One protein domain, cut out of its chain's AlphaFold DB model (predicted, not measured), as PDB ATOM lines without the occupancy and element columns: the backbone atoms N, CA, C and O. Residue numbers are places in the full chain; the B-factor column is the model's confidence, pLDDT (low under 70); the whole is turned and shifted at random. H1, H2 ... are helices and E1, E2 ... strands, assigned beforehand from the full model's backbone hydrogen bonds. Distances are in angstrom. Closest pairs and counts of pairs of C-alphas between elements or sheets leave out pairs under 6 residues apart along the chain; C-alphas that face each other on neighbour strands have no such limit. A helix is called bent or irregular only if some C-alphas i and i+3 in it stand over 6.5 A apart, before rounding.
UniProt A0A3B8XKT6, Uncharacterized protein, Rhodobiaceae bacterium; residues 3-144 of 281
ATOM      1  N   PHE A   3      10.287  59.216  38.324       25.19
ATOM      2  CA  PHE A   3      10.767  58.930  39.684       25.19
ATOM      3  C   PHE A   3      12.285  58.709  39.788       25.19
ATOM      4  O   PHE A   3      12.858  58.912  40.850       25.19
ATOM      5  N   THR A   4      12.956  58.339  38.695       27.91
ATOM      6  CA  THR A   4      14.414  58.125  38.667       27.91
ATOM      7  C   THR A   4      15.209  59.434  38.678       27.91
ATOM      8  O   THR A   4      16.271  59.491  39.283       27.91
ATOM      9  N   TRP A   5      14.662  60.511  38.105       29.84
ATOM     10  CA  TRP A   5      15.317  61.824  38.023       29.84
ATOM     11  C   TRP A   5      15.397  62.560  39.367       29.84
ATOM     12  O   TRP A   5      16.422  63.158  39.681       29.84
ATOM     13  N   PHE A   6      14.353  62.465  40.196       30.03
ATOM     14  CA  PHE A   6      14.371  63.018  41.555       30.03
ATOM     15  C   PHE A   6      15.407  62.321  42.444       30.03
ATOM     16  O   PHE A   6      16.057  62.974  43.253       30.03
ATOM     17  N   LEU A   7      15.606  61.012  42.263       28.22
ATOM     18  CA  LEU A   7      16.574  60.248  43.044       28.22
ATOM     19  C   LEU A   7      18.020  60.609  42.670       28.22
ATOM     20  O   LEU A   7      18.854  60.725  43.555       28.22
ATOM     21  N   SER A   8      18.314  60.864  41.389       31.92
ATOM     22  CA  SER A   8      19.645  61.311  40.947       31.92
ATOM     23  C   SER A   8      19.983  62.729  41.419       31.92
ATOM     24  O   SER A   8      21.124  62.976  41.795       31.92
ATOM     25  N   ILE A   9      18.996  63.631  41.466       40.09
ATOM     26  CA  ILE A   9      19.161  64.984  42.020       40.09
ATOM     27  C   ILE A   9      19.387  64.901  43.531       40.09
ATOM     28  O   ILE A   9      20.348  65.471  44.021       40.09
ATOM     29  N   VAL A  10      18.588  64.125  44.269       36.69
ATOM     30  CA  VAL A  10      18.785  63.948  45.718       36.69
ATOM     31  C   VAL A  10      20.109  63.243  46.026       36.69
ATOM     32  O   VAL A  10      20.753  63.601  46.997       36.69
ATOM     33  N   VAL A  11      20.573  62.293  45.209       36.97
ATOM     34  CA  VAL A  11      21.872  61.630  45.421       36.97
ATOM     35  C   VAL A  11      23.044  62.560  45.093       36.97
ATOM     36  O   VAL A  11      23.983  62.612  45.881       36.97
ATOM     37  N   ALA A  12      22.983  63.352  44.017       37.62
ATOM     38  CA  ALA A  12      23.996  64.370  43.721       37.62
ATOM     39  C   ALA A  12      24.018  65.488  44.784       37.62
ATOM     40  O   ALA A  12      25.086  65.876  45.246       37.62
ATOM     41  N   PHE A  13      22.850  65.929  45.266       38.16
ATOM     42  CA  PHE A  13      22.726  66.911  46.350       38.16
ATOM     43  C   PHE A  13      23.128  66.359  47.720       38.16
ATOM     44  O   PHE A  13      23.773  67.064  48.488       38.16
ATOM     45  N   CYS A  14      22.820  65.100  48.034       33.97
ATOM     46  CA  CYS A  14      23.326  64.438  49.236       33.97
ATOM     47  C   CYS A  14      24.843  64.235  49.150       33.97
ATOM     48  O   CYS A  14      25.508  64.315  50.176       33.97
ATOM     49  N   MET A  15      25.409  64.024  47.956       33.69
ATOM     50  CA  MET A  15      26.863  63.971  47.768       33.69
ATOM     51  C   MET A  15      27.524  65.356  47.834       33.69
ATOM     52  O   MET A  15      28.624  65.439  48.366       33.69
ATOM     53  N   ALA A  16      26.850  66.436  47.425       36.44
ATOM     54  CA  ALA A  16      27.325  67.815  47.586       36.44
ATOM     55  C   ALA A  16      27.190  68.333  49.033       36.44
ATOM     56  O   ALA A  16      28.115  68.947  49.552       36.44
ATOM     57  N   ALA A  17      26.104  68.005  49.744       33.44
ATOM     58  CA  ALA A  17      25.964  68.251  51.186       33.44
ATOM     59  C   ALA A  17      26.906  67.364  52.021       33.44
ATOM     60  O   ALA A  17      27.327  67.746  53.115       33.44
ATOM     61  N   ALA A  18      27.279  66.197  51.488       31.42
ATOM     62  CA  ALA A  18      28.360  65.387  52.019       31.42
ATOM     63  C   ALA A  18      29.741  65.875  51.574       31.42
ATOM     64  O   ALA A  18      30.687  65.509  52.241       31.42
ATOM     65  N   ALA A  19      29.924  66.702  50.542       36.09
ATOM     66  CA  ALA A  19      31.249  67.166  50.120       36.09
ATOM     67  C   ALA A  19      32.026  67.912  51.229       36.09
ATOM     68  O   ALA A  19      33.186  67.565  51.436       36.09
ATOM     69  N   PRO A  20      31.432  68.805  52.050       36.53
ATOM     70  CA  PRO A  20      32.149  69.373  53.195       36.53
ATOM     71  C   PRO A  20      32.362  68.361  54.340       36.53
ATOM     72  O   PRO A  20      33.262  68.545  55.149       36.53
ATOM     73  N   ALA A  21      31.574  67.278  54.419       32.59
ATOM     74  CA  ALA A  21      31.741  66.202  55.413       32.59
ATOM     75  C   ALA A  21      32.617  65.024  54.917       32.59
ATOM     76  O   ALA A  21      33.079  64.207  55.707       32.59
ATOM     77  N   ARG A  22      32.845  64.929  53.605       27.23
ATOM     78  CA  ARG A  22      33.588  63.894  52.874       27.23
ATOM     79  C   ARG A  22      34.888  64.453  52.290       27.23
ATOM     80  O   ARG A  22      35.715  63.672  51.837       27.23
ATOM     81  N   ALA A  23      35.127  65.761  52.407       33.97
ATOM     82  CA  ALA A  23      36.451  66.371  52.284       33.97
ATOM     83  C   ALA A  23      37.465  65.770  53.279       33.97
ATOM     84  O   ALA A  23      38.665  65.852  53.049       33.97
ATOM     85  N   GLU A  24      37.004  65.085  54.332       31.69
ATOM     86  CA  GLU A  24      37.876  64.289  55.199       31.69
ATOM     87  C   GLU A  24      38.230  62.892  54.642       31.69
ATOM     88  O   GLU A  24      39.128  62.270  55.196       31.69
ATOM     89  N   ASN A  25      37.584  62.365  53.581       27.52
ATOM     90  CA  ASN A  25      37.822  60.975  53.125       27.52
ATOM     91  C   ASN A  25      37.482  60.601  51.654       27.52
ATOM     92  O   ASN A  25      37.434  59.415  51.322       27.52
ATOM     93  N   SER A  26      37.270  61.542  50.732       31.02
ATOM     94  CA  SER A  26      37.317  61.262  49.283       31.02
ATOM     95  C   SER A  26      38.231  62.256  48.586       31.02
ATOM     96  O   SER A  26      38.099  63.454  48.811       31.02
ATOM     97  N   SER A  27      39.132  61.757  47.739       33.88
ATOM     98  CA  SER A  27      40.041  62.549  46.908       33.88
ATOM     99  C   SER A  27      39.261  63.343  45.853       33.88
ATOM    100  O   SER A  27      39.186  62.937  44.696       33.88
ATOM    101  N   VAL A  28      38.617  64.433  46.264       45.88
ATOM    102  CA  VAL A  28      38.130  65.465  45.348       45.88
ATOM    103  C   VAL A  28      39.357  66.256  44.917       45.88
ATOM    104  O   VAL A  28      40.023  66.871  45.752       45.88
ATOM    105  N   GLU A  29      39.703  66.181  43.637       50.09
ATOM    106  CA  GLU A  29      40.805  66.961  43.087       50.09
ATOM    107  C   GLU A  29      40.333  68.412  42.931       50.09
ATOM    108  O   GLU A  29      39.421  68.715  42.156       50.09
ATOM    109  N   VAL A  30      40.904  69.309  43.736       56.41
ATOM    110  CA  VAL A  30      40.698  70.753  43.587       56.41
ATOM    111  C   VAL A  30      41.604  71.202  42.452       56.41
ATOM    112  O   VAL A  30      42.826  71.199  42.604       56.41
ATOM    113  N   LEU A  31      41.003  71.539  41.315       58.50
ATOM    114  CA  LEU A  31      41.719  71.905  40.098       58.50
ATOM    115  C   LEU A  31      41.703  73.422  39.912       58.50
ATOM    116  O   LEU A  31      40.694  74.095  40.142       58.50
ATOM    117  N   GLY A  32      42.831  73.964  39.457       57.81
ATOM    118  CA  GLY A  32      42.865  75.310  38.891       57.81
ATOM    119  C   GLY A  32      42.126  75.364  37.548       57.81
ATOM    120  O   GLY A  32      42.020  74.359  36.845       57.81
ATOM    121  N   LEU A  33      41.630  76.548  37.160       61.38
ATOM    122  CA  LEU A  33      41.037  76.792  35.828       61.38
ATOM    123  C   LEU A  33      41.975  76.381  34.679       61.38
ATOM    124  O   LEU A  33      41.514  75.956  33.621       61.38
ATOM    125  N   ASP A  34      43.281  76.508  34.907       65.19
ATOM    126  CA  ASP A  34      44.384  76.175  34.006       65.19
ATOM    127  C   ASP A  34      44.665  74.668  33.892       65.19
ATOM    128  O   ASP A  34      45.400  74.246  33.001       65.19
ATOM    129  N   GLN A  35      44.077  73.859  34.774       72.00
ATOM    130  CA  GLN A  35      44.241  72.403  34.809       72.00
ATOM    131  C   GLN A  35      43.058  71.658  34.176       72.00
ATOM    132  O   GLN A  35      43.108  70.436  34.025       72.00
ATOM    133  N   LEU A  36      41.997  72.376  33.800       79.94
ATOM    134  CA  LEU A  36      40.840  71.800  33.127       79.94
ATOM    135  C   LEU A  36      41.119  71.556  31.633       79.94
ATOM    136  O   LEU A  36      41.882  72.300  31.010       79.94
ATOM    137  N   PRO A  37      40.476  70.542  31.023       84.75
ATOM    138  CA  PRO A  37      40.413  70.422  29.573       84.75
ATOM    139  C   PRO A  37      39.901  71.723  28.925       84.75
ATOM    140  O   PRO A  37      39.002  72.355  29.486       84.75
ATOM    141  N   PRO A  38      40.420  72.137  27.751       87.44
ATOM    142  CA  PRO A  38      40.076  73.429  27.148       87.44
ATOM    143  C   PRO A  38      38.574  73.652  26.930       87.44
ATOM    144  O   PRO A  38      38.071  74.761  27.112       87.44
ATOM    145  N   ASP A  39      37.852  72.600  26.553       88.44
ATOM    146  CA  ASP A  39      36.402  72.609  26.390       88.44
ATOM    147  C   ASP A  39      35.678  72.853  27.717       88.44
ATOM    148  O   ASP A  39      34.747  73.654  27.789       88.44
ATOM    149  N   MET A  40      36.158  72.242  28.796       88.56
ATOM    150  CA  MET A  40      35.615  72.458  30.131       88.56
ATOM    151  C   MET A  40      35.932  73.847  30.673       88.56
ATOM    152  O   MET A  40      35.056  74.453  31.281       88.56
ATOM    153  N   THR A  41      37.129  74.392  30.438       90.00
ATOM    154  CA  THR A  41      37.455  75.780  30.815       90.00
ATOM    155  C   THR A  41      36.458  76.757  30.194       90.00
ATOM    156  O   THR A  41      35.970  77.665  30.865       90.00
ATOM    157  N   LEU A  42      36.114  76.533  28.924       92.44
ATOM    158  CA  LEU A  42      35.135  77.306  28.171       92.44
ATOM    159  C   LEU A  42      33.710  77.172  28.739       92.44
ATOM    160  O   LEU A  42      33.045  78.182  28.978       92.44
ATOM    161  N   VAL A  43      33.253  75.946  29.019       94.25
ATOM    162  CA  VAL A  43      31.931  75.698  29.626       94.25
ATOM    163  C   VAL A  43      31.835  76.310  31.020       94.25
ATOM    164  O   VAL A  43      30.874  77.019  31.321       94.25
ATOM    165  N   VAL A  44      32.834  76.071  31.871       93.06
ATOM    166  CA  VAL A  44      32.863  76.593  33.239       93.06
ATOM    167  C   VAL A  44      32.916  78.117  33.240       93.06
ATOM    168  O   VAL A  44      32.191  78.737  34.013       93.06
ATOM    169  N   GLY A  45      33.720  78.723  32.362       91.81
ATOM    170  CA  GLY A  45      33.781  80.174  32.200       91.81
ATOM    171  C   GLY A  45      32.411  80.765  31.877       91.81
ATOM    172  O   GLY A  45      31.950  81.653  32.593       91.81
ATOM    173  N   GLN A  46      31.719  80.209  30.878       93.75
ATOM    174  CA  GLN A  46      30.405  80.698  30.458       93.75
ATOM    175  C   GLN A  46      29.337  80.510  31.546       93.75
ATOM    176  O   GLN A  46      28.546  81.417  31.807       93.75
ATOM    177  N   VAL A  47      29.327  79.357  32.226       94.25
ATOM    178  CA  VAL A  47      28.440  79.101  33.375       94.25
ATOM    179  C   VAL A  47      28.707  80.095  34.504       94.25
ATOM    180  O   VAL A  47      27.768  80.667  35.054       94.25
ATOM    181  N   ALA A  48      29.976  80.321  34.848       92.50
ATOM    182  CA  ALA A  48      30.352  81.243  35.909       92.50
ATOM    183  C   ALA A  48      29.939  82.685  35.589       92.50
ATOM    184  O   ALA A  48      29.488  83.382  36.488       92.50
ATOM    185  N   THR A  49      30.063  83.121  34.332       91.56
ATOM    186  CA  THR A  49      29.589  84.433  33.860       91.56
ATOM    187  C   THR A  49      28.096  84.611  34.126       91.56
ATOM    188  O   THR A  49      27.707  85.554  34.812       91.56
ATOM    189  N   VAL A  50      27.269  83.640  33.728       92.25
ATOM    190  CA  VAL A  50      25.818  83.699  33.984       92.25
ATOM    191  C   VAL A  50      25.500  83.709  35.481       92.25
ATOM    192  O   VAL A  50      24.662  84.488  35.926       92.25
ATOM    193  N   LEU A  51      26.188  82.890  36.285       91.81
ATOM    194  CA  LEU A  51      25.978  82.854  37.739       91.81
ATOM    195  C   LEU A  51      26.431  84.138  38.459       91.81
ATOM    196  O   LEU A  51      25.931  84.430  39.544       91.81
ATOM    197  N   ARG A  52      27.334  84.929  37.866       89.75
ATOM    198  CA  ARG A  52      27.689  86.277  38.349       89.75
ATOM    199  C   ARG A  52      26.681  87.357  37.936       89.75
ATOM    200  O   ARG A  52      26.859  88.511  38.305       89.75
ATOM    201  N   GLY A  53      25.627  86.997  37.201       88.38
ATOM    202  CA  GLY A  53      24.636  87.943  36.682       88.38
ATOM    203  C   GLY A  53      25.084  88.681  35.417       88.38
ATOM    204  O   GLY A  53      24.445  89.652  35.023       88.38
ATOM    205  N   GLU A  54      26.167  88.234  34.782       88.50
ATOM    206  CA  GLU A  54      26.674  88.796  33.531       88.50
ATOM    207  C   GLU A  54      26.035  88.085  32.323       88.50
ATOM    208  O   GLU A  54      25.655  86.910  32.391       88.50
ATOM    209  N   GLU A  55      25.928  88.788  31.192       86.94
ATOM    210  CA  GLU A  55      25.491  88.166  29.940       86.94
ATOM    211  C   GLU A  55      26.561  87.186  29.418       86.94
ATOM    212  O   GLU A  55      27.757  87.452  29.565       86.94
ATOM    213  N   PRO A  56      26.159  86.053  28.806       86.31
ATOM    214  CA  PRO A  56      27.083  85.129  28.150       86.31
ATOM    215  C   PRO A  56      28.038  85.854  27.186       86.31
ATOM    216  O   PRO A  56      27.598  86.661  26.372       86.31
ATOM    217  N   ASP A  57      29.336  85.538  27.236       85.50
ATOM    218  CA  ASP A  57      30.320  86.138  26.332       85.50
ATOM    219  C   ASP A  57      30.140  85.582  24.910       85.50
ATOM    220  O   ASP A  57      30.432  84.413  24.645       85.50
ATOM    221  N   GLU A  58      29.639  86.420  24.000       83.25
ATOM    222  CA  GLU A  58      29.412  86.072  22.593       83.25
ATOM    223  C   GLU A  58      30.711  85.949  21.775       83.25
ATOM    224  O   GLU A  58      30.692  85.412  20.666       83.25
ATOM    225  N   ALA A  59      31.848  86.440  22.286       85.38
ATOM    226  CA  ALA A  59      33.138  86.333  21.604       85.38
ATOM    227  C   ALA A  59      33.776  84.943  21.768       85.38
ATOM    228  O   ALA A  59      34.655  84.568  20.983       85.38
ATOM    229  N   LEU A  60      33.349  84.174  22.772       87.38
ATOM    230  CA  LEU A  60      33.800  82.806  22.988       87.38
ATOM    231  C   LEU A  60      33.034  81.833  22.080       87.38
ATOM    232  O   LEU A  60      31.843  82.014  21.832       87.38
ATOM    233  N   PRO A  61      33.668  80.741  21.612       93.06
ATOM    234  CA  PRO A  61      32.994  79.710  20.825       93.06
ATOM    235  C   PRO A  61      32.154  78.787  21.731       93.06
ATOM    236  O   PRO A  61      32.279  77.565  21.664       93.06
ATOM    237  N   VAL A  62      31.343  79.366  22.622       94.56
ATOM    238  CA  VAL A  62      30.518  78.674  23.619       94.56
ATOM    239  C   VAL A  62      29.136  79.301  23.635       94.56
ATOM    240  O   VAL A  62      28.956  80.456  24.011       94.56
ATOM    241  N   PHE A  63      28.139  78.515  23.263       93.88
ATOM    242  CA  PHE A  63      26.759  78.957  23.136       93.88
ATOM    243  C   PHE A  63      25.912  78.289  24.213       93.88
ATOM    244  O   PHE A  63      26.127  77.121  24.531       93.88
ATOM    245  N   MET A  64      24.928  79.004  24.756       94.69
ATOM    246  CA  MET A  64      23.935  78.426  25.664       94.69
ATOM    247  C   MET A  64      22.562  78.395  25.011       94.69
ATOM    248  O   MET A  64      22.146  79.354  24.365       94.69
ATOM    249  N   THR A  65      21.838  77.302  25.224       95.31
ATOM    250  CA  THR A  65      20.403  77.256  24.945       95.31
ATOM    251  C   THR A  65      19.620  78.056  25.991       95.31
ATOM    252  O   THR A  65      20.091  78.302  27.105       95.31
ATOM    253  N   GLU A  66      18.371  78.403  25.671       93.12
ATOM    254  CA  GLU A  66      17.438  78.966  26.657       93.12
ATOM    255  C   GLU A  66      17.202  78.014  27.843       93.12
ATOM    256  O   GLU A  66      17.023  78.464  28.973       93.12
ATOM    257  N   GLU A  67      17.235  76.696  27.608       93.88
ATOM    258  CA  GLU A  67      17.104  75.692  28.669       93.88
ATOM    259  C   GLU A  67      18.277  75.760  29.653       93.88
ATOM    260  O   GLU A  67      18.054  75.750  30.865       93.88
ATOM    261  N   ALA A  68      19.509  75.877  29.154       94.38
ATOM    262  CA  ALA A  68      20.691  76.025  29.992       94.38
ATOM    263  C   ALA A  68      20.649  77.323  30.813       94.38
ATOM    264  O   ALA A  68      20.850  77.289  32.027       94.38
ATOM    265  N   LEU A  69      20.309  78.452  30.183       92.00
ATOM    266  CA  LEU A  69      20.181  79.743  30.871       92.00
ATOM    267  C   LEU A  69      19.100  79.712  31.959       92.00
ATOM    268  O   LEU A  69      19.322  80.150  33.091       92.00
ATOM    269  N   SER A  70      17.935  79.150  31.637       90.69
ATOM    270  CA  SER A  70      16.827  78.991  32.582       90.69
ATOM    271  C   SER A  70      17.210  78.088  33.755       90.69
ATOM    272  O   SER A  70      16.924  78.407  34.906       90.69
ATOM    273  N   GLY A  71      17.913  76.982  33.501       90.69
ATOM    274  CA  GLY A  71      18.334  76.060  34.554       90.69
ATOM    275  C   GLY A  71      19.396  76.629  35.503       90.69
ATOM    276  O   GLY A  71      19.390  76.278  36.684       90.69
ATOM    277  N   LEU A  72      20.257  77.541  35.038       90.56
ATOM    278  CA  LEU A  72      21.217  78.259  35.890       90.56
ATOM    279  C   LEU A  72      20.550  79.339  36.753       90.56
ATOM    280  O   LEU A  72      20.960  79.557  37.889       90.56
ATOM    281  N   THR A  73      19.501  79.982  36.240       84.19
ATOM    282  CA  THR A  73      18.807  81.095  36.914       84.19
ATOM    283  C   THR A  73      17.578  80.659  37.720       84.19
ATOM    284  O   THR A  73      17.022  81.452  38.481       84.19
ATOM    285  N   MET A  74      17.170  79.388  37.616       78.75
ATOM    286  CA  MET A  74      15.946  78.839  38.217       78.75
ATOM    287  C   MET A  74      15.827  79.076  39.726       78.75
ATOM    288  O   MET A  74      14.717  79.244  40.230       78.75
ATOM    289  N   PHE A  75      16.944  79.094  40.456       66.00
ATOM    290  CA  PHE A  75      16.916  79.298  41.903       66.00
ATOM    291  C   PHE A  75      16.774  80.762  42.327       66.00
ATOM    292  O   PHE A  75      16.722  81.005  43.525       66.00
ATOM    293  N   GLY A  76      16.641  81.715  41.391       54.69
ATOM    294  CA  GLY A  76      16.161  83.094  41.593       54.69
ATOM    295  C   GLY A  76      17.023  84.016  42.470       54.69
ATOM    296  O   GLY A  76      16.953  85.230  42.321       54.69
ATOM    297  N   THR A  77      17.838  83.451  43.359       53.25
ATOM    298  CA  THR A  77      18.694  84.124  44.345       53.25
ATOM    299  C   THR A  77      20.173  83.806  44.148       53.25
ATOM    300  O   THR A  77      21.007  84.347  44.863       53.25
ATOM    301  N   LEU A  78      20.516  82.945  43.183       60.53
ATOM    302  CA  LEU A  78      21.899  82.664  42.797       60.53
ATOM    303  C   LEU A  78      22.407  83.763  41.861       60.53
ATOM    304  O   LEU A  78      22.518  83.563  40.656       60.53
ATOM    305  N   SER A  79      22.656  84.943  42.417       69.88
ATOM    306  CA  SER A  79      23.430  85.981  41.749       69.88
ATOM    307  C   SER A  79      24.662  86.245  42.596       69.88
ATOM    308  O   SER A  79      24.576  86.799  43.690       69.88
ATOM    309  N   TYR A  80      25.810  85.804  42.097       84.25
ATOM    310  CA  TYR A  80      27.108  86.029  42.725       84.25
ATOM    311  C   TYR A  80      27.757  87.309  42.191       84.25
ATOM    312  O   TYR A  80      28.965  87.358  41.951       84.25
ATOM    313  N   GLU A  81      26.943  88.343  41.964       84.06
ATOM    314  CA  GLU A  81      27.411  89.657  41.531       84.06
ATOM    315  C   GLU A  81      28.452  90.195  42.526       84.06
ATOM    316  O   GLU A  81      28.270  90.150  43.745       84.06
ATOM    317  N   GLY A  82      29.588  90.666  42.008       83.81
ATOM    318  CA  GLY A  82      30.712  91.134  42.826       83.81
ATOM    319  C   GLY A  82      31.624  90.034  43.390       83.81
ATOM    320  O   GLY A  82      32.618  90.359  44.041       83.81
ATOM    321  N   PHE A  83      31.350  88.753  43.117       88.94
ATOM    322  CA  PHE A  83      32.238  87.645  43.472       88.94
ATOM    323  C   PHE A  83      33.040  87.165  42.259       88.94
ATOM    324  O   PHE A  83      32.522  87.020  41.154       88.94
ATOM    325  N   ALA A  84      34.311  86.835  42.476       87.00
ATOM    326  CA  ALA A  84      35.149  86.160  41.492       87.00
ATOM    327  C   ALA A  84      35.117  84.639  41.703       87.00
ATOM    328  O   ALA A  84      34.899  84.165  42.817       87.00
ATOM    329  N   VAL A  85      35.387  83.857  40.654       85.75
ATOM    330  CA  VAL A  85      35.619  82.410  40.811       85.75
ATOM    331  C   VAL A  85      36.956  82.213  41.523       85.75
ATOM    332  O   VAL A  85      38.005  82.557  40.981       85.75
ATOM    333  N   ALA A  86      36.917  81.666  42.735       84.06
ATOM    334  CA  ALA A  86      38.099  81.403  43.547       84.06
ATOM    335  C   ALA A  86      38.697  80.021  43.262       84.06
ATOM    336  O   ALA A  86      39.915  79.878  43.178       84.06
ATOM    337  N   SER A  87      37.851  78.999  43.110       81.75
ATOM    338  CA  SER A  87      38.300  77.635  42.823       81.75
ATOM    339  C   SER A  87      37.208  76.783  42.191       81.75
ATOM    340  O   SER A  87      36.016  77.073  42.325       81.75
ATOM    341  N   ILE A  88      37.633  75.685  41.564       83.56
ATOM    342  CA  ILE A  88      36.761  74.693  40.942       83.56
ATOM    343  C   ILE A  88      37.087  73.324  41.538       83.56
ATOM    344  O   ILE A  88      38.250  72.938  41.647       83.56
ATOM    345  N   ALA A  89      36.054  72.573  41.905       82.81
ATOM    346  CA  ALA A  89      36.193  71.167  42.260       82.81
ATOM    347  C   ALA A  89      35.444  70.319  41.234       82.81
ATOM    348  O   ALA A  89      34.216  70.395  41.127       82.81
ATOM    349  N   MET A  90      36.188  69.517  40.473       80.94
ATOM    350  CA  MET A  90      35.600  68.583  39.521       80.94
ATOM    351  C   MET A  90      35.159  67.321  40.253       80.94
ATOM    352  O   MET A  90      35.958  66.688  40.941       80.94
ATOM    353  N   LEU A  91      33.886  66.958  40.101       78.75
ATOM    354  CA  LEU A  91      33.347  65.734  40.688       78.75
ATOM    355  C   LEU A  91      33.373  64.608  39.661       78.75
ATOM    356  O   LEU A  91      33.888  63.527  39.938       78.75
ATOM    357  N   GLU A  92      32.846  64.873  38.468       81.69
ATOM    358  CA  GLU A  92      32.775  63.897  37.388       81.69
ATOM    359  C   GLU A  92      32.739  64.605  36.030       81.69
ATOM    360  O   GLU A  92      32.170  65.687  35.882       81.69
ATOM    361  N   SER A  93      33.349  63.991  35.020       83.62
ATOM    362  CA  SER A  93      33.156  64.377  33.626       83.62
ATOM    363  C   SER A  93      33.141  63.118  32.771       83.62
ATOM    364  O   SER A  93      34.066  62.306  32.844       83.62
ATOM    365  N   ALA A  94      32.076  62.931  32.000       85.25
ATOM    366  CA  ALA A  94      31.840  61.710  31.249       85.25
ATOM    367  C   ALA A  94      31.328  62.012  29.840       85.25
ATOM    368  O   ALA A  94      30.424  62.824  29.645       85.25
ATOM    369  N   LEU A  95      31.878  61.293  28.859       87.19
ATOM    370  CA  LEU A  95      31.321  61.230  27.514       87.19
ATOM    371  C   LEU A  95      30.029  60.408  27.562       87.19
ATOM    372  O   LEU A  95      30.054  59.222  27.895       87.19
ATOM    373  N   ILE A  96      28.910  61.036  27.223       89.56
ATOM    374  CA  ILE A  96      27.583  60.411  27.211       89.56
ATOM    375  C   ILE A  96      27.117  60.054  25.795       89.56
ATOM    376  O   ILE A  96      26.296  59.152  25.643       89.56
ATOM    377  N   GLU A  97      27.679  60.681  24.755       85.81
ATOM    378  CA  GLU A  97      27.425  60.317  23.356       85.81
ATOM    379  C   GLU A  97      28.653  60.567  22.465       85.81
ATOM    380  O   GLU A  97      29.336  61.577  22.598       85.81
ATOM    381  N   VAL A  98      28.930  59.639  21.539       70.62
ATOM    382  CA  VAL A  98      30.133  59.627  20.672       70.62
ATOM    383  C   VAL A  98      29.894  60.333  19.317       70.62
ATOM    384  O   VAL A  98      30.785  60.359  18.476       70.62
ATOM    385  N   GLY A  99      28.693  60.879  19.081       69.75
ATOM    386  CA  GLY A  99      28.310  61.643  17.879       69.75
ATOM    387  C   GLY A  99      28.998  63.017  17.821       69.75
ATOM    388  O   GLY A  99      30.221  63.062  17.934       69.75
ATOM    389  N   PRO A 100      28.313  64.175  17.678       72.00
ATOM    390  CA  PRO A 100      28.928  65.358  18.285       72.00
ATOM    391  C   PRO A 100      29.251  64.969  19.733       72.00
ATOM    392  O   PRO A 100      28.382  64.423  20.415       72.00
ATOM    393  N   ALA A 101      30.517  65.096  20.144       86.44
ATOM    394  CA  ALA A 101      30.959  64.531  21.413       86.44
ATOM    395  C   ALA A 101      30.161  65.210  22.525       86.44
ATOM    396  O   ALA A 101      30.332  66.406  22.767       86.44
ATOM    397  N   LYS A 102      29.235  64.463  23.132       91.62
ATOM    398  CA  LYS A 102      28.340  64.985  24.154       91.62
ATOM    399  C   LYS A 102      28.901  64.607  25.504       91.62
ATOM    400  O   LYS A 102      29.084  63.427  25.805       91.62
ATOM    401  N   MET A 103      29.163  65.622  26.300       93.19
ATOM    402  CA  MET A 103      29.766  65.521  27.608       93.19
ATOM    403  C   MET A 103      28.730  65.873  28.663       93.19
ATOM    404  O   MET A 103      27.891  66.754  28.467       93.19
ATOM    405  N   ARG A 104      28.823  65.199  29.802       93.38
ATOM    406  CA  ARG A 104      28.215  65.638  31.048       93.38
ATOM    407  C   ARG A 104      29.323  65.931  32.044       93.38
ATOM    408  O   ARG A 104      30.183  65.080  32.262       93.38
ATOM    409  N   SER A 105      29.279  67.108  32.652       90.88
ATOM    410  CA  SER A 105      30.224  67.516  33.686       90.88
ATOM    411  C   SER A 105      29.478  67.952  34.941       90.88
ATOM    412  O   SER A 105      28.630  68.845  34.900       90.88
ATOM    413  N   ASP A 106      29.853  67.335  36.055       91.19
ATOM    414  CA  ASP A 106      29.352  67.621  37.391       91.19
ATOM    415  C   ASP A 106      30.511  68.280  38.163       91.19
ATOM    416  O   ASP A 106      31.585  67.693  38.345       91.19
ATOM    417  N   PHE A 107      30.336  69.534  38.574       89.88
ATOM    418  CA  PHE A 107      31.400  70.328  39.193       89.88
ATOM    419  C   PHE A 107      30.859  71.312  40.220       89.88
ATOM    420  O   PHE A 107      29.669  71.605  40.275       89.88
ATOM    421  N   THR A 108      31.749  71.814  41.067       90.81
ATOM    422  CA  THR A 108      31.439  72.830  42.070       90.81
ATOM    423  C   THR A 108      32.259  74.080  41.795       90.81
ATOM    424  O   THR A 108      33.466  73.991  41.564       90.81
ATOM    425  N   LEU A 109      31.606  75.237  41.847       91.25
ATOM    426  CA  LEU A 109      32.241  76.547  41.802       91.25
ATOM    427  C   LEU A 109      32.223  77.170  43.188       91.25
ATOM    428  O   LEU A 109      31.163  77.276  43.802       91.25
ATOM    429  N   ILE A 110      33.393  77.606  43.652       90.44
ATOM    430  CA  ILE A 110      33.517  78.443  44.843       90.44
ATOM    431  C   ILE A 110      33.765  79.869  44.371       90.44
ATOM    432  O   ILE A 110      34.765  80.156  43.707       90.44
ATOM    433  N   PHE A 111      32.847  80.753  44.725       91.31
ATOM    434  CA  PHE A 111      32.905  82.183  44.482       91.31
ATOM    435  C   PHE A 111      33.434  82.882  45.730       91.31
ATOM    436  O   PHE A 111      33.076  82.498  46.842       91.31
ATOM    437  N   MET A 112      34.269  83.907  45.564       91.56
ATOM    438  CA  MET A 112      34.772  84.728  46.664       91.56
ATOM    439  C   MET A 112      34.801  86.206  46.281       91.56
ATOM    440  O   MET A 112      35.232  86.554  45.181       91.56
ATOM    441  N   ASP A 113      34.359  87.078  47.183       90.56
ATOM    442  CA  ASP A 113      34.415  88.527  46.985       90.56
ATOM    443  C   ASP A 113      35.664  89.169  47.614       90.56
ATOM    444  O   ASP A 113      36.488  88.513  48.260       90.56
ATOM    445  N   GLY A 114      35.809  90.487  47.443       88.06
ATOM    446  CA  GLY A 114      36.925  91.254  48.008       88.06
ATOM    447  C   GLY A 114      36.960  91.314  49.543       88.06
ATOM    448  O   GLY A 114      37.984  91.686  50.111       88.06
ATOM    449  N   LEU A 115      35.875  90.926  50.222       89.31
ATOM    450  CA  LEU A 115      35.799  90.817  51.679       89.31
ATOM    451  C   LEU A 115      36.098  89.390  52.165       89.31
ATOM    452  O   LEU A 115      36.102  89.148  53.375       89.31
ATOM    453  N   GLY A 116      36.381  88.450  51.262       89.31
ATOM    454  CA  GLY A 116      36.621  87.050  51.598       89.31
ATOM    455  C   GLY A 116      35.348  86.281  51.944       89.31
ATOM    456  O   GLY A 116      35.444  85.178  52.482       89.31
ATOM    457  N   ARG A 117      34.160  86.831  51.649       92.50
ATOM    458  CA  ARG A 117      32.917  86.059  51.720       92.50
ATOM    459  C   ARG A 117      32.931  85.027  50.611       92.50
ATOM    460  O   ARG A 117      33.372  85.330  49.505       92.50
ATOM    461  N   ARG A 118      32.422  83.834  50.888       92.19
ATOM    462  CA  ARG A 118      32.346  82.730  49.939       92.19
ATOM    463  C   ARG A 118      30.919  82.266  49.735       92.19
ATOM    464  O   ARG A 118      30.129  82.201  50.676       92.19
ATOM    465  N   ALA A 119      30.635  81.889  48.503       91.81
ATOM    466  CA  ALA A 119      29.423  81.200  48.113       91.81
ATOM    467  C   ALA A 119      29.803  80.013  47.237       91.81
ATOM    468  O   ALA A 119      30.782  80.074  46.490       91.81
ATOM    469  N   THR A 120      29.061  78.919  47.343       90.81
ATOM    470  CA  THR A 120      29.387  77.697  46.609       90.81
ATOM    471  C   THR A 120      28.173  77.247  45.823       90.81
ATOM    472  O   THR A 120      27.093  77.105  46.387       90.81
ATOM    473  N   ALA A 121      28.364  76.970  44.537       91.44
ATOM    474  CA  ALA A 121      27.344  76.381  43.686       91.44
ATOM    475  C   ALA A 121      27.791  75.005  43.204       91.44
ATOM    476  O   ALA A 121      28.928  74.833  42.769       91.44
ATOM    477  N   GLY A 122      26.880  74.038  43.248       91.56
ATOM    478  CA  GLY A 122      26.999  72.765  42.549       91.56
ATOM    479  C   GLY A 122      26.332  72.879  41.184       91.56
ATOM    480  O   GLY A 122      25.220  73.400  41.085       91.56
ATOM    481  N   ILE A 123      27.010  72.407  40.143       93.88
ATOM    482  CA  ILE A 123      26.585  72.518  38.752       93.88
ATOM    483  C   ILE A 123      26.586  71.141  38.102       93.88
ATOM    484  O   ILE A 123      27.514  70.350  38.272       93.88
ATOM    485  N   VAL A 124      25.550  70.893  37.306       94.62
ATOM    486  CA  VAL A 124      25.509  69.815  36.317       94.62
ATOM    487  C   VAL A 124      25.290  70.454  34.955       94.62
ATOM    488  O   VAL A 124      24.281  71.135  34.759       94.62
ATOM    489  N   ALA A 125      26.224  70.242  34.031       95.69
ATOM    490  CA  ALA A 125      26.157  70.756  32.669       95.69
ATOM    491  C   ALA A 125      26.259  69.616  31.651       95.69
ATOM    492  O   ALA A 125      27.132  68.754  31.754       95.69
ATOM    493  N   GLU A 126      25.389  69.642  30.647       96.06
ATOM    494  CA  GLU A 126      25.463  68.800  29.459       96.06
ATOM    495  C   GLU A 126      25.742  69.679  28.239       96.06
ATOM    496  O   GLU A 126      25.037  70.662  27.990       96.06
ATOM    497  N   TYR A 127      26.778  69.331  27.482       96.19
ATOM    498  CA  TYR A 127      27.207  70.103  26.321       96.19
ATOM    499  C   TYR A 127      27.700  69.207  25.190       96.19
ATOM    500  O   TYR A 127      28.230  68.120  25.416       96.19
ATOM    501  N   ALA A 128      27.526  69.682  23.962       95.38
ATOM    502  CA  ALA A 128      27.985  69.024  22.750       95.38
ATOM    503  C   ALA A 128      29.126  69.822  22.109       95.38
ATOM    504  O   ALA A 128      29.051  71.046  21.967       95.38
ATOM    505  N   ILE A 129      30.186  69.119  21.714       93.56
ATOM    506  CA  ILE A 129      31.370  69.706  21.088       93.56
ATOM    507  C   ILE A 129      31.242  69.592  19.565       93.56
ATOM    508  O   ILE A 129      31.172  68.491  19.009       93.56
ATOM    509  N   TYR A 130      31.260  70.739  18.885       91.94
ATOM    510  CA  TYR A 130      31.233  70.866  17.430       91.94
ATOM    511  C   TYR A 130      32.513  71.540  16.909       91.94
ATOM    512  O   TYR A 130      33.187  72.258  17.647       91.94
ATOM    513  N   PRO A 131      32.830  71.415  15.605       89.12
ATOM    514  CA  PRO A 131      33.934  72.164  15.000       89.12
ATOM    515  C   PRO A 131      33.789  73.690  15.104       89.12
ATOM    516  O   PRO A 131      34.787  74.402  15.077       89.12
ATOM    517  N   SER A 132      32.554  74.193  15.191       88.69
ATOM    518  CA  SER A 132      32.237  75.621  15.311       88.69
ATOM    519  C   SER A 132      32.247  76.147  16.748       88.69
ATOM    520  O   SER A 132      32.107  77.350  16.938       88.69
ATOM    521  N   GLY A 133      32.365  75.269  17.749       93.44
ATOM    522  CA  GLY A 133      32.297  75.632  19.161       93.44
ATOM    523  C   GLY A 133      31.541  74.612  20.006       93.44
ATOM    524  O   GLY A 133      31.240  73.503  19.567       93.44
ATOM    525  N   ILE A 134      31.229  75.001  21.234       95.94
ATOM    526  CA  ILE A 134      30.550  74.175  22.231       95.94
ATOM    527  C   ILE A 134      29.129  74.698  22.407       95.94
ATOM    528  O   ILE A 134      28.930  75.897  22.572       95.94
ATOM    529  N   LEU A 135      28.141  73.808  22.390       96.00
ATOM    530  CA  LEU A 135      26.760  74.142  22.732       96.00
ATOM    531  C   LEU A 135      26.430  73.543  24.098       96.00
ATOM    532  O   LEU A 135      26.377  72.322  24.233       96.00
ATOM    533  N   ILE A 136      26.192  74.391  25.093       96.94
ATOM    534  CA  ILE A 136      25.654  73.995  26.394       96.94
ATOM    535  C   ILE A 136      24.150  73.805  26.218       96.94
ATOM    536  O   ILE A 136      23.392  74.769  26.089       96.94
ATOM    537  N   GLU A 137      23.729  72.545  26.168       95.75
ATOM    538  CA  GLU A 137      22.345  72.156  25.900       95.75
ATOM    539  C   GLU A 137      21.479  72.276  27.151       95.75
ATOM    540  O   GLU A 137      20.324  72.690  27.066       95.75
ATOM    541  N   SER A 138      22.045  71.934  28.309       95.81
ATOM    542  CA  SER A 138      21.384  72.005  29.608       95.81
ATOM    543  C   SER A 138      22.413  72.306  30.688       95.81
ATOM    544  O   SER A 138      23.514  71.758  30.684       95.81
ATOM    545  N   ALA A 139      22.059  73.168  31.630       95.50
ATOM    546  CA  ALA A 139      22.877  73.469  32.792       95.50
ATOM    547  C   ALA A 139      21.959  73.756  33.976       95.50
ATOM    548  O   ALA A 139      20.927  74.406  33.829       95.50
ATOM    549  N   LYS A 140      22.308  73.238  35.151       93.44
ATOM    550  CA  LYS A 140      21.570  73.473  36.395       93.44
ATOM    551  C   LYS A 140      22.551  73.808  37.492       93.44
ATOM    552  O   LYS A 140      23.547  73.105  37.635       93.44
ATOM    553  N   ALA A 141      22.235  74.834  38.268       91.75
ATOM    554  CA  ALA A 141      23.017  75.238  39.425       91.75
ATOM    555  C   ALA A 141      22.158  75.208  40.686       91.75
ATOM    556  O   ALA A 141      20.947  75.408  40.621       91.75
ATOM    557  N   ALA A 142      22.784  74.964  41.829       88.81
ATOM    558  CA  ALA A 142      22.156  75.086  43.134       88.81
ATOM    559  C   ALA A 142      23.189  75.459  44.199       88.81
ATOM    560  O   ALA A 142      24.342  75.036  44.075       88.81
ATOM    561  N   PRO A 143      22.799  76.200  45.250       88.06
ATOM    562  CA  PRO A 143      23.725  76.530  46.318       88.06
ATOM    563  C   PRO A 143      24.125  75.264  47.085       88.06
ATOM    564  O   PRO A 143      23.320  74.353  47.303       88.06
ATOM    565  N   VAL A 144      25.381  75.217  47.512       87.81
ATOM    566  CA  VAL A 144      25.950  74.157  48.340       87.81
ATOM    567  C   VAL A 144      26.423  74.786  49.637       87.81
ATOM    568  O   VAL A 144      27.390  75.538  49.669       87.81
TER     569      VAL A 144
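This is residues 3 to 144 of the 281 residues of an uncharacterized protein of Rhodobiaceae bacterium (UniProt A0A3B8XKT6). Four long, bent strands, E2 to E5, make a twisted sheet that curls round helix H2, while H1 lies slantwise over the opposite face. Short E1 extends the sheet beyond E5, H3 sits beside E5 at the sheet's level, and residues 3 to 8 of H1 stick out. The 142 printed residues hold three named helices and five named strands, in the order H1 H2 E1 H3 E2 E3 E4 E5; the class is mixed, helices and strands. The sheet's order is E1 E5 E4 E3 E2, mixed. The whole is compact, with a radius of gyration of the C-alphas of 14.7 A and spans of 40 by 36 by 31 A.

Find C-alpha 84 at (35.149, 86.160, 41.492), where E2, residues 84 to 98, begins; it covers 34.1 A and bends by 77 degrees at residue 87. E3, residues 101 to 112, covers 32.6 A, and E4, residues 118 to 130, 34.6 A. E5, residues 133 to 143, runs 28.5 A to C-alpha 143 at (23.725, 76.530, 46.318). E1 is residues 62 to 64, 6.9 A. H2, residues 38 to 51, covers 20.0 A, and H3, residues 66 to 73, 10.6 A. H1, residues 3 to 22, runs 26.8 A from C-alpha 3 at (10.767, 58.930, 39.684); it is only just irregular, with C-alphas 17 and 20 6.6 A apart.

Start at E2, an edge strand: E2 E3 E4 E5 form a meander, each strand the antiparallel neighbour of the one before, in three hairpins. Look for N 89 and O 108, 3.0 A, between E2 and E3; N 105 and O 125, 2.9 A, between E3 and E4; and N 126 and O 138, 2.8 A, between E4 and E5. E1, the other edge strand, is parallel to E5, with N 63 and O 134 at 2.8 A. There are three layers, helices on both faces of the sheet: H1 on one, H2 on the other. The closest C-alphas of H2 and E5 are Val 43 and Ile 136, 7.3 A. H1 is over E4 at a height of 10.6 A. H3 and E5 come closest at the C-alphas of Ala 68 and Ser 138, 4.1 A. H2 touches H3 with residues 47 to 51 alone, at a steep tilt of 62 degrees. Every O i to N i+4 pair is within hydrogen-bond range in H2 and H3, and 13 of 16 in H1.

The C-alphas farthest apart, Gly 99 and Leu 115, are 45.3 A apart. The printed part has no cut; the link from H1 to H2 is long, and its residues 30 to 31 pair with residues 88 to 89 of E2. Confidence is under 70 at residues 3 to 34, 75 to 79 and 99.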